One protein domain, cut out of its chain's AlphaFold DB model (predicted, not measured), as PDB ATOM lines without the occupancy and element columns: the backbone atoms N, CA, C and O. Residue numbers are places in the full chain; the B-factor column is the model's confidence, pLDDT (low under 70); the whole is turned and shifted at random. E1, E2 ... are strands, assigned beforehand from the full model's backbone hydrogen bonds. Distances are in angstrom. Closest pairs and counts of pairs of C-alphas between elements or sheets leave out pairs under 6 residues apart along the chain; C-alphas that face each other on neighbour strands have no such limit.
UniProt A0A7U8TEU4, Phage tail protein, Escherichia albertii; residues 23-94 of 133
ATOM      1  N   PRO A  23     293.436 319.551 165.798       85.69
ATOM      2  CA  PRO A  23     292.194 319.662 166.548       85.69
ATOM      3  C   PRO A  23     291.274 320.715 165.912       85.69
ATOM      4  O   PRO A  23     291.723 321.799 165.540       85.69
ATOM      5  N   ALA A  24     289.970 320.436 165.861       81.81
ATOM      6  CA  ALA A  24     288.977 321.262 165.156       81.81
ATOM      7  C   ALA A  24     288.668 322.643 165.788       81.81
ATOM      8  O   ALA A  24     287.760 323.344 165.355       81.81
ATOM      9  N   ILE A  25     289.434 323.052 166.800       75.06
ATOM     10  CA  ILE A  25     289.205 324.226 167.660       75.06
ATOM     11  C   ILE A  25     289.019 325.532 166.895       75.06
ATOM     12  O   ILE A  25     288.245 326.386 167.312       75.06
ATOM     13  N   LYS A  26     289.794 325.726 165.829       63.75
ATOM     14  CA  LYS A  26     289.988 327.049 165.221       63.75
ATOM     15  C   LYS A  26     289.062 327.321 164.034       63.75
ATOM     16  O   LYS A  26     289.203 328.335 163.361       63.75
ATOM     17  N   LEU A  27     288.136 326.419 163.743       65.44
ATOM     18  CA  LEU A  27     287.195 326.602 162.647       65.44
ATOM     19  C   LEU A  27     285.959 327.307 163.190       65.44
ATOM     20  O   LEU A  27     285.353 326.751 164.092       65.44
ATOM     21  N   GLY A  28     285.595 328.489 162.675       68.06
ATOM     22  CA  GLY A  28     284.456 329.290 163.154       68.06
ATOM     23  C   GLY A  28     283.264 328.422 163.572       68.06
ATOM     24  O   GLY A  28     282.628 327.789 162.722       68.06
ATOM     25  N   ILE A  29     283.046 328.315 164.890       72.19
ATOM     26  CA  ILE A  29     282.174 327.292 165.472       72.19
ATOM     27  C   ILE A  29     280.768 327.854 165.632       72.19
ATOM     28  O   ILE A  29     280.573 328.893 166.259       72.19
ATOM     29  N   ARG A  30     279.772 327.120 165.131       73.56
ATOM     30  CA  ARG A  30     278.355 327.387 165.385       73.56
ATOM     31  C   ARG A  30     277.663 326.121 165.875       73.56
ATOM     32  O   ARG A  30     277.699 325.080 165.217       73.56
ATOM     33  N   MET A  31     276.992 326.228 167.017       69.00
ATOM     34  CA  MET A  31     276.132 325.172 167.548       69.00
ATOM     35  C   MET A  31     274.729 325.328 166.967       69.00
ATOM     36  O   MET A  31     274.112 326.378 167.119       69.00
ATOM     37  N   LEU A  32     274.214 324.287 166.306       65.56
ATOM     38  CA  LEU A  32     272.845 324.285 165.768       65.56
ATOM     39  C   LEU A  32     271.786 323.812 166.783       65.56
ATOM     40  O   LEU A  32     270.625 323.658 166.425       65.56
ATOM     41  N   GLY A  33     272.166 323.583 168.044       62.09
ATOM     42  CA  GLY A  33     271.238 323.269 169.134       62.09
ATOM     43  C   GLY A  33     271.954 322.924 170.443       62.09
ATOM     44  O   GLY A  33     273.077 322.428 170.424       62.09
ATOM     45  N   HIS A  34     271.305 323.161 171.586       59.75
ATOM     46  CA  HIS A  34     271.820 322.866 172.934       59.75
ATOM     47  C   HIS A  34     271.289 321.515 173.462       59.75
ATOM     48  O   HIS A  34     270.703 321.430 174.535       59.75
ATOM     49  N   ARG A  35     271.391 320.446 172.662       62.53
ATOM     50  CA  ARG A  35     270.810 319.124 172.984       62.53
ATOM     51  C   ARG A  35     271.839 317.993 172.837       62.53
ATOM     52  O   ARG A  35     272.797 318.149 172.078       62.53
ATOM     53  N   PRO A  36     271.654 316.837 173.506       57.41
ATOM     54  CA  PRO A  36     272.603 315.714 173.480       57.41
ATOM     55  C   PRO A  36     272.901 315.125 172.086       57.41
ATOM     56  O   PRO A  36     273.955 314.520 171.902       57.41
ATOM     57  N   ASN A  37     272.033 315.368 171.096       68.75
ATOM     58  CA  ASN A  37     272.221 314.993 169.685       68.75
ATOM     59  C   ASN A  37     272.507 316.202 168.776       68.75
ATOM     60  O   ASN A  37     272.199 316.190 167.585       68.75
ATOM     61  N   SER A  38     273.056 317.277 169.339       74.50
ATOM     62  CA  SER A  38     273.384 318.484 168.585       74.50
ATOM     63  C   SER A  38     274.494 318.246 167.564       74.50
ATOM     64  O   SER A  38     275.378 317.399 167.732       74.50
ATOM     65  N   ILE A  39     274.420 319.010 166.472       83.56
ATOM     66  CA  ILE A  39     275.439 319.049 165.430       83.56
ATOM     67  C   ILE A  39     276.250 320.326 165.628       83.56
ATOM     68  O   ILE A  39     275.711 321.434 165.528       83.56
ATOM     69  N   LEU A  40     277.544 320.161 165.874       86.19
ATOM     70  CA  LEU A  40     278.512 321.246 165.886       86.19
ATOM     71  C   LEU A  40     279.010 321.451 164.456       86.19
ATOM     72  O   LEU A  40     279.496 320.515 163.817       86.19
ATOM     73  N   LYS A  41     278.868 322.672 163.939       86.38
ATOM     74  CA  LYS A  41     279.444 323.068 162.653       86.38
ATOM     75  C   LYS A  41     280.720 323.856 162.893       86.38
ATOM     76  O   LYS A  41     280.713 324.794 163.686       86.38
ATOM     77  N   ALA A  42     281.785 323.474 162.200       83.06
ATOM     78  CA  ALA A  42     283.077 324.140 162.254       83.06
ATOM     79  C   ALA A  42     283.591 324.282 160.812       83.06
ATOM     80  O   ALA A  42     284.068 323.319 160.208       83.06
ATOM     81  N   GLY A  43     283.420 325.469 160.220       82.75
ATOM     82  CA  GLY A  43     283.637 325.665 158.782       82.75
ATOM     83  C   GLY A  43     282.787 324.703 157.936       82.75
ATOM     84  O   GLY A  43     281.575 324.605 158.128       82.75
ATOM     85  N   GLN A  44     283.430 323.969 157.024       83.94
ATOM     86  CA  GLN A  44     282.775 322.952 156.183       83.94
ATOM     87  C   GLN A  44     282.472 321.640 156.930       83.94
ATOM     88  O   GLN A  44     281.690 320.819 156.451       83.94
ATOM     89  N   HIS A  45     283.058 321.424 158.109       85.62
ATOM     90  CA  HIS A  45     282.914 320.172 158.841       85.62
ATOM     91  C   HIS A  45     281.694 320.186 159.766       85.62
ATOM     92  O   HIS A  45     281.354 321.194 160.395       85.62
ATOM     93  N   ARG A  46     281.033 319.028 159.869       88.69
ATOM     94  CA  ARG A  46     279.863 318.808 160.724       88.69
ATOM     95  C   ARG A  46     280.140 317.634 161.650       88.69
ATOM     96  O   ARG A  46     280.407 316.534 161.179       88.69
ATOM     97  N   TYR A  47     280.021 317.859 162.953       86.50
ATOM     98  CA  TYR A  47     280.282 316.850 163.975       86.50
ATOM     99  C   TYR A  47     279.019 316.592 164.788       86.50
ATOM    100  O   TYR A  47     278.483 317.493 165.434       86.50
ATOM    101  N   GLN A  48     278.521 315.359 164.744       86.38
ATOM    102  CA  GLN A  48     277.368 314.947 165.543       86.38
ATOM    103  C   GLN A  48     277.790 314.664 166.984       86.38
ATOM    104  O   GLN A  48     278.867 314.107 167.209       86.38
ATOM    105  N   ARG A  49     276.919 314.990 167.951       84.06
ATOM    106  CA  ARG A  49     277.132 314.729 169.389       84.06
ATOM    107  C   ARG A  49     278.429 315.368 169.899       84.06
ATOM    108  O   ARG A  49     279.123 314.816 170.758       84.06
ATOM    109  N   ALA A  50     278.761 316.520 169.324       86.50
ATOM    110  CA  ALA A  50     279.959 317.278 169.623       86.50
ATOM    111  C   ALA A  50     279.622 318.560 170.387       86.50
ATOM    112  O   ALA A  50     278.551 319.136 170.217       86.50
ATOM    113  N   PHE A  51     280.535 318.987 171.248       82.75
ATOM    114  CA  PHE A  51     280.382 320.149 172.113       82.75
ATOM    115  C   PHE A  51     281.743 320.793 172.376       82.75
ATOM    116  O   PHE A  51     282.790 320.215 172.094       82.75
ATOM    117  N   ILE A  52     281.732 322.011 172.905       85.94
ATOM    118  CA  ILE A  52     282.942 322.772 173.206       85.94
ATOM    119  C   ILE A  52     283.216 322.669 174.707       85.94
ATOM    120  O   ILE A  52     282.312 322.862 175.515       85.94
ATOM    121  N   GLN A  53     284.457 322.380 175.086       85.62
ATOM    122  CA  GLN A  53     284.872 322.308 176.484       85.62
ATOM    123  C   GLN A  53     286.239 322.959 176.676       85.62
ATOM    124  O   GLN A  53     287.144 322.767 175.863       85.62
ATOM    125  N   ARG A  54     286.402 323.710 177.768       87.88
ATOM    126  CA  ARG A  54     287.709 324.211 178.199       87.88
ATOM    127  C   ARG A  54     288.430 323.119 178.988       87.88
ATOM    128  O   ARG A  54     287.874 322.577 179.940       87.88
ATOM    129  N   LEU A  55     289.643 322.778 178.571       84.50
ATOM    130  CA  LEU A  55     290.505 321.836 179.280       84.50
ATOM    131  C   LEU A  55     291.159 322.488 180.506       84.50
ATOM    132  O   LEU A  55     291.166 323.711 180.649       84.50
ATOM    133  N   ASN A  56     291.748 321.660 181.371       89.19
ATOM    134  CA  ASN A  56     292.510 322.100 182.547       89.19
ATOM    135  C   ASN A  56     293.692 323.023 182.197       89.19
ATOM    136  O   ASN A  56     294.040 323.896 182.979       89.19
ATOM    137  N   ASN A  57     294.258 322.886 180.998       87.75
ATOM    138  CA  ASN A  57     295.299 323.765 180.461       87.75
ATOM    139  C   ASN A  57     294.767 325.101 179.891       87.75
ATOM    140  O   ASN A  57     295.506 325.822 179.226       87.75
ATOM    141  N   GLY A  58     293.476 325.405 180.068       87.44
ATOM    142  CA  GLY A  58     292.841 326.644 179.609       87.44
ATOM    143  C   GLY A  58     292.447 326.670 178.128       87.44
ATOM    144  O   GLY A  58     291.757 327.597 177.703       87.44
ATOM    145  N   ARG A  59     292.816 325.660 177.328       85.75
ATOM    146  CA  ARG A  59     292.488 325.617 175.895       85.75
ATOM    147  C   ARG A  59     291.063 325.126 175.675       85.75
ATOM    148  O   ARG A  59     290.649 324.104 176.221       85.75
ATOM    149  N   TRP A  60     290.324 325.824 174.822       86.94
ATOM    150  CA  TRP A  60     289.046 325.344 174.305       86.94
ATOM    151  C   TRP A  60     289.277 324.219 173.307       86.94
ATOM    152  O   TRP A  60     290.105 324.371 172.417       86.94
ATOM    153  N   HIS A  61     288.553 323.111 173.452       88.31
ATOM    154  CA  HIS A  61     288.574 321.956 172.562       88.31
ATOM    155  C   HIS A  61     287.165 321.622 172.075       88.31
ATOM    156  O   HIS A  61     286.202 321.672 172.840       88.31
ATOM    157  N   VAL A  62     287.062 321.248 170.797       87.94
ATOM    158  CA  VAL A  62     285.873 320.565 170.285       87.94
ATOM    159  C   VAL A  62     285.986 319.101 170.679       87.94
ATOM    160  O   VAL A  62     286.926 318.405 170.291       87.94
ATOM    161  N   MET A  63     285.021 318.662 171.466       88.00
ATOM    162  CA  MET A  63     284.886 317.313 171.974       88.00
ATOM    163  C   MET A  63     283.745 316.609 171.257       88.00
ATOM    164  O   MET A  63     282.751 317.238 170.903       88.00
ATOM    165  N   GLN A  64     283.855 315.300 171.071       87.62
ATOM    166  CA  GLN A  64     282.791 314.463 170.535       87.62
ATOM    167  C   GLN A  64     282.563 313.271 171.446       87.62
ATOM    168  O   GLN A  64     283.506 312.605 171.877       87.62
ATOM    169  N   ARG A  65     281.289 313.008 171.736       85.19
ATOM    170  CA  ARG A  65     280.880 311.819 172.471       85.19
ATOM    171  C   ARG A  65     280.773 310.648 171.504       85.19
ATOM    172  O   ARG A  65     280.019 310.726 170.533       85.19
ATOM    173  N   LEU A  66     281.493 309.570 171.791       83.25
ATOM    174  CA  LEU A  66     281.397 308.339 171.015       83.25
ATOM    175  C   LEU A  66     279.994 307.725 171.165       83.25
ATOM    176  O   LEU A  66     279.363 307.899 172.210       83.25
ATOM    177  N   PRO A  67     279.466 307.061 170.124       75.75
ATOM    178  CA  PRO A  67     278.125 306.488 170.160       75.75
ATOM    179  C   PRO A  67     278.011 305.299 171.119       75.75
ATOM    180  O   PRO A  67     276.941 305.106 171.692       75.75
ATOM    181  N   GLU A  68     279.108 304.574 171.345       69.88
ATOM    182  CA  GLU A  68     279.161 303.366 172.163       69.88
ATOM    183  C   GLU A  68     280.425 303.347 173.034       69.88
ATOM    184  O   GLU A  68     281.475 303.872 172.658       69.88
ATOM    185  N   ALA A  69     280.309 302.772 174.231       62.47
ATOM    186  CA  ALA A  69     281.441 302.482 175.096       62.47
ATOM    187  C   ALA A  69     281.722 300.983 175.000       62.47
ATOM    188  O   ALA A  69     280.866 300.184 175.363       62.47
ATOM    189  N   TRP A  70     282.924 300.603 174.561       57.34
ATOM    190  CA  TRP A  70     283.294 299.197 174.344       57.34
ATOM    191  C   TRP A  70     283.151 298.319 175.611       57.34
ATOM    192  O   TRP A  70     282.970 297.108 175.531       57.34
ATOM    193  N   TYR A  71     283.168 298.945 176.789       57.47
ATOM    194  CA  TYR A  71     283.038 298.323 178.110       57.47
ATOM    195  C   TYR A  71     281.635 298.459 178.738       57.47
ATOM    196  O   TYR A  71     281.456 298.134 179.910       57.47
ATOM    197  N   ALA A  72     280.623 298.961 178.020       58.69
ATOM    198  CA  ALA A  72     279.251 299.028 178.537       58.69
ATOM    199  C   ALA A  72     278.550 297.667 178.413       58.69
ATOM    200  O   ALA A  72     277.589 297.510 177.666       58.69
ATOM    201  N   LYS A  73     279.043 296.670 179.147       61.97
ATOM    202  CA  LYS A  73     278.366 295.382 179.321       61.97
ATOM    203  C   LYS A  73     277.946 295.224 180.782       61.97
ATOM    204  O   LYS A  73     278.670 295.644 181.682       61.97
ATOM    205  N   GLY A  74     276.777 294.624 180.998       70.12
ATOM    206  CA  GLY A  74     276.263 294.277 182.323       70.12
ATOM    207  C   GLY A  74     275.143 295.174 182.851       70.12
ATOM    208  O   GLY A  74     274.812 296.228 182.292       70.12
ATOM    209  N   ASN A  75     274.561 294.711 183.952       78.75
ATOM    210  CA  ASN A  75     273.561 295.431 184.724       78.75
ATOM    211  C   ASN A  75     274.224 296.162 185.906       78.75
ATOM    212  O   ASN A  75     275.332 295.815 186.309       78.75
ATOM    213  N   ASP A  76     273.587 297.215 186.414       75.25
ATOM    214  CA  ASP A  76     273.943 297.825 187.694       75.25
ATOM    215  C   ASP A  76     273.550 296.904 188.865       75.25
ATOM    216  O   ASP A  76     272.876 295.890 188.670       75.25
ATOM    217  N   ASP A  77     273.931 297.276 190.088       77.88
ATOM    218  CA  ASP A  77     273.633 296.517 191.318       77.88
ATOM    219  C   ASP A  77     272.117 296.350 191.576       77.88
ATOM    220  O   ASP A  77     271.700 295.651 192.493       77.88
ATOM    221  N   LYS A  78     271.275 296.999 190.759       82.56
ATOM    222  CA  LYS A  78     269.809 296.960 190.791       82.56
ATOM    223  C   LYS A  78     269.213 296.232 189.578       82.56
ATOM    224  O   LYS A  78     268.013 296.347 189.331       82.56
ATOM    225  N   GLY A  79     270.027 295.516 188.798       79.75
ATOM    226  CA  GLY A  79     269.581 294.717 187.655       79.75
ATOM    227  C   GLY A  79     269.215 295.519 186.397       79.75
ATOM    228  O   GLY A  79     268.697 294.947 185.440       79.75
ATOM    229  N   ARG A  80     269.480 296.830 186.345       76.62
ATOM    230  CA  ARG A  80     269.176 297.691 185.187       76.62
ATOM    231  C   ARG A  80     270.367 297.768 184.245       76.62
ATOM    232  O   ARG A  80     271.507 297.754 184.692       76.62
ATOM    233  N   LYS A  81     270.132 297.974 182.944       71.62
ATOM    234  CA  LYS A  81     271.226 298.216 181.985       71.62
ATOM    235  C   LYS A  81     272.108 299.373 182.456       71.62
ATOM    236  O   LYS A  81     271.631 300.505 182.598       71.62
ATOM    237  N   LYS A  82     273.398 299.095 182.646       69.06
ATOM    238  CA  LYS A  82     274.364 300.063 183.163       69.06
ATOM    239  C   LYS A  82     274.491 301.250 182.200       69.06
ATOM    240  O   LYS A  82     275.028 301.132 181.097       69.06
ATOM    241  N   ARG A  83     273.986 302.420 182.603       65.31
ATOM    242  CA  ARG A  83     274.081 303.666 181.821       65.31
ATOM    243  C   ARG A  83     275.462 304.290 182.006       65.31
ATOM    244  O   ARG A  83     275.629 305.264 182.736       65.31
ATOM    245  N   ASN A  84     276.465 303.716 181.349       67.00
ATOM    246  CA  ASN A  84     277.812 304.272 181.382       67.00
ATOM    247  C   ASN A  84     277.886 305.576 180.582       67.00
ATOM    248  O   ASN A  84     277.325 305.706 179.491       67.00
ATOM    249  N   ARG A  85     278.634 306.549 181.112       65.50
ATOM    250  CA  ARG A  85     279.015 307.739 180.348       65.50
ATOM    251  C   ARG A  85     279.870 307.288 179.164       65.50
ATOM    252  O   ARG A  85     280.921 306.681 179.354       65.50
ATOM    253  N   LEU A  86     279.400 307.587 177.956       74.81
ATOM    254  CA  LEU A  86     280.122 307.268 176.727       74.81
ATOM    255  C   LEU A  86     281.424 308.085 176.651       74.81
ATOM    256  O   LEU A  86     281.390 309.270 177.024       74.81
ATOM    257  N   PRO A  87     282.529 307.491 176.162       79.62
ATOM    258  CA  PRO A  87     283.820 308.153 176.120       79.62
ATOM    259  C   PRO A  87     283.773 309.418 175.256       79.62
ATOM    260  O   PRO A  87     283.029 309.513 174.275       79.62
ATOM    261  N   ILE A  88     284.549 310.417 175.671       85.25
ATOM    262  CA  ILE A  88     284.665 311.716 175.008       85.25
ATOM    263  C   ILE A  88     286.057 311.793 174.392       85.25
ATOM    264  O   ILE A  88     287.042 311.489 175.062       85.25
ATOM    265  N   GLN A  89     286.141 312.229 173.140       86.25
ATOM    266  CA  GLN A  89     287.409 312.434 172.447       86.25
ATOM    267  C   GLN A  89     287.504 313.835 171.855       86.25
ATOM    268  O   GLN A  89     286.492 314.445 171.511       86.25
ATOM    269  N   VAL A  90     288.730 314.325 171.684       87.50
ATOM    270  CA  VAL A  90     288.980 315.548 170.916       87.50
ATOM    271  C   VAL A  90     288.735 315.260 169.441       87.50
ATOM    272  O   VAL A  90     289.276 314.302 168.889       87.50
ATOM    273  N   VAL A  91     287.959 316.122 168.794       88.81
ATOM    274  CA  VAL A  91     287.724 316.047 167.353       88.81
ATOM    275  C   VAL A  91     288.976 316.482 166.599       88.81
ATOM    276  O   VAL A  91     289.500 317.582 166.813       88.81
ATOM    277  N   LYS A  92     289.429 315.617 165.692       89.38
ATOM    278  CA  LYS A  92     290.611 315.805 164.850       89.38
ATOM    279  C   LYS A  92     290.202 315.950 163.381       89.38
ATOM    280  O   LYS A  92     289.252 315.311 162.936       89.38
ATOM    281  N   ILE A  93     290.920 316.791 162.644       87.12
ATOM    282  CA  ILE A  93     290.767 317.011 161.205       87.12
ATOM    283  C   ILE A  93     291.942 316.337 160.498       87.12
ATOM    284  O   ILE A  93     293.090 316.680 160.809       87.12
ATOM    285  N   PRO A  94     291.684 315.425 159.546       89.75
ATOM    286  CA  PRO A  94     292.738 314.749 158.815       89.75
ATOM    287  C   PRO A  94     293.470 315.723 157.890       89.75
ATOM    288  O   PRO A  94     292.903 316.229 156.925       89.75
TER     289      PRO A  94
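This is residues 23 to 94 of the 133 residues of the protein "Phage tail protein" of Escherichia albertii (UniProt A0A7U8TEU4). With little regular structure, two small three-stranded sheets, set at a corner where E3 runs on into E4, make the body, and a long loop, residues 66 to 87, reaches far from it. Each sheet is a meander, each strand the antiparallel neighbour of the one before: E1 E2 E3, then E4 E5 E6. The 72 printed residues are all strand in class, with no named helix and 25 residues in strands. The whole is loose, radius of gyration of the C-alphas 14.7 A, and spans 45 by 27 by 24 A.

E1, residues 29 to 31, begins at C-alpha 29 (282.174, 327.292, 165.472). E2 is residues 39 to 42, E3 45 to 48, E4 50 to 54, and E5 60 to 65, 15.9 A long. E6, residues 88 to 90, ends at C-alpha 90 (288.980, 315.548, 170.916).

Hairpin E1 and E2 has N 30 and O 41 within hydrogen-bond range, 2.9 A. In hairpin E2 and E3, N 47 and O 40 are 2.8 A apart. E3 runs on into E4 at 96 degrees. Hairpin E4 and E5 has N 51 and O 63 at 2.8 A; hairpin E5 and E6, N 64 and O 89 at 2.8 A.

The printed part has no cut. The link E5 to E6 is long, 22 residues. Residues 26 to 28, 31 to 37, 68 to 73 and 82 to 85 have pLDDT under 70.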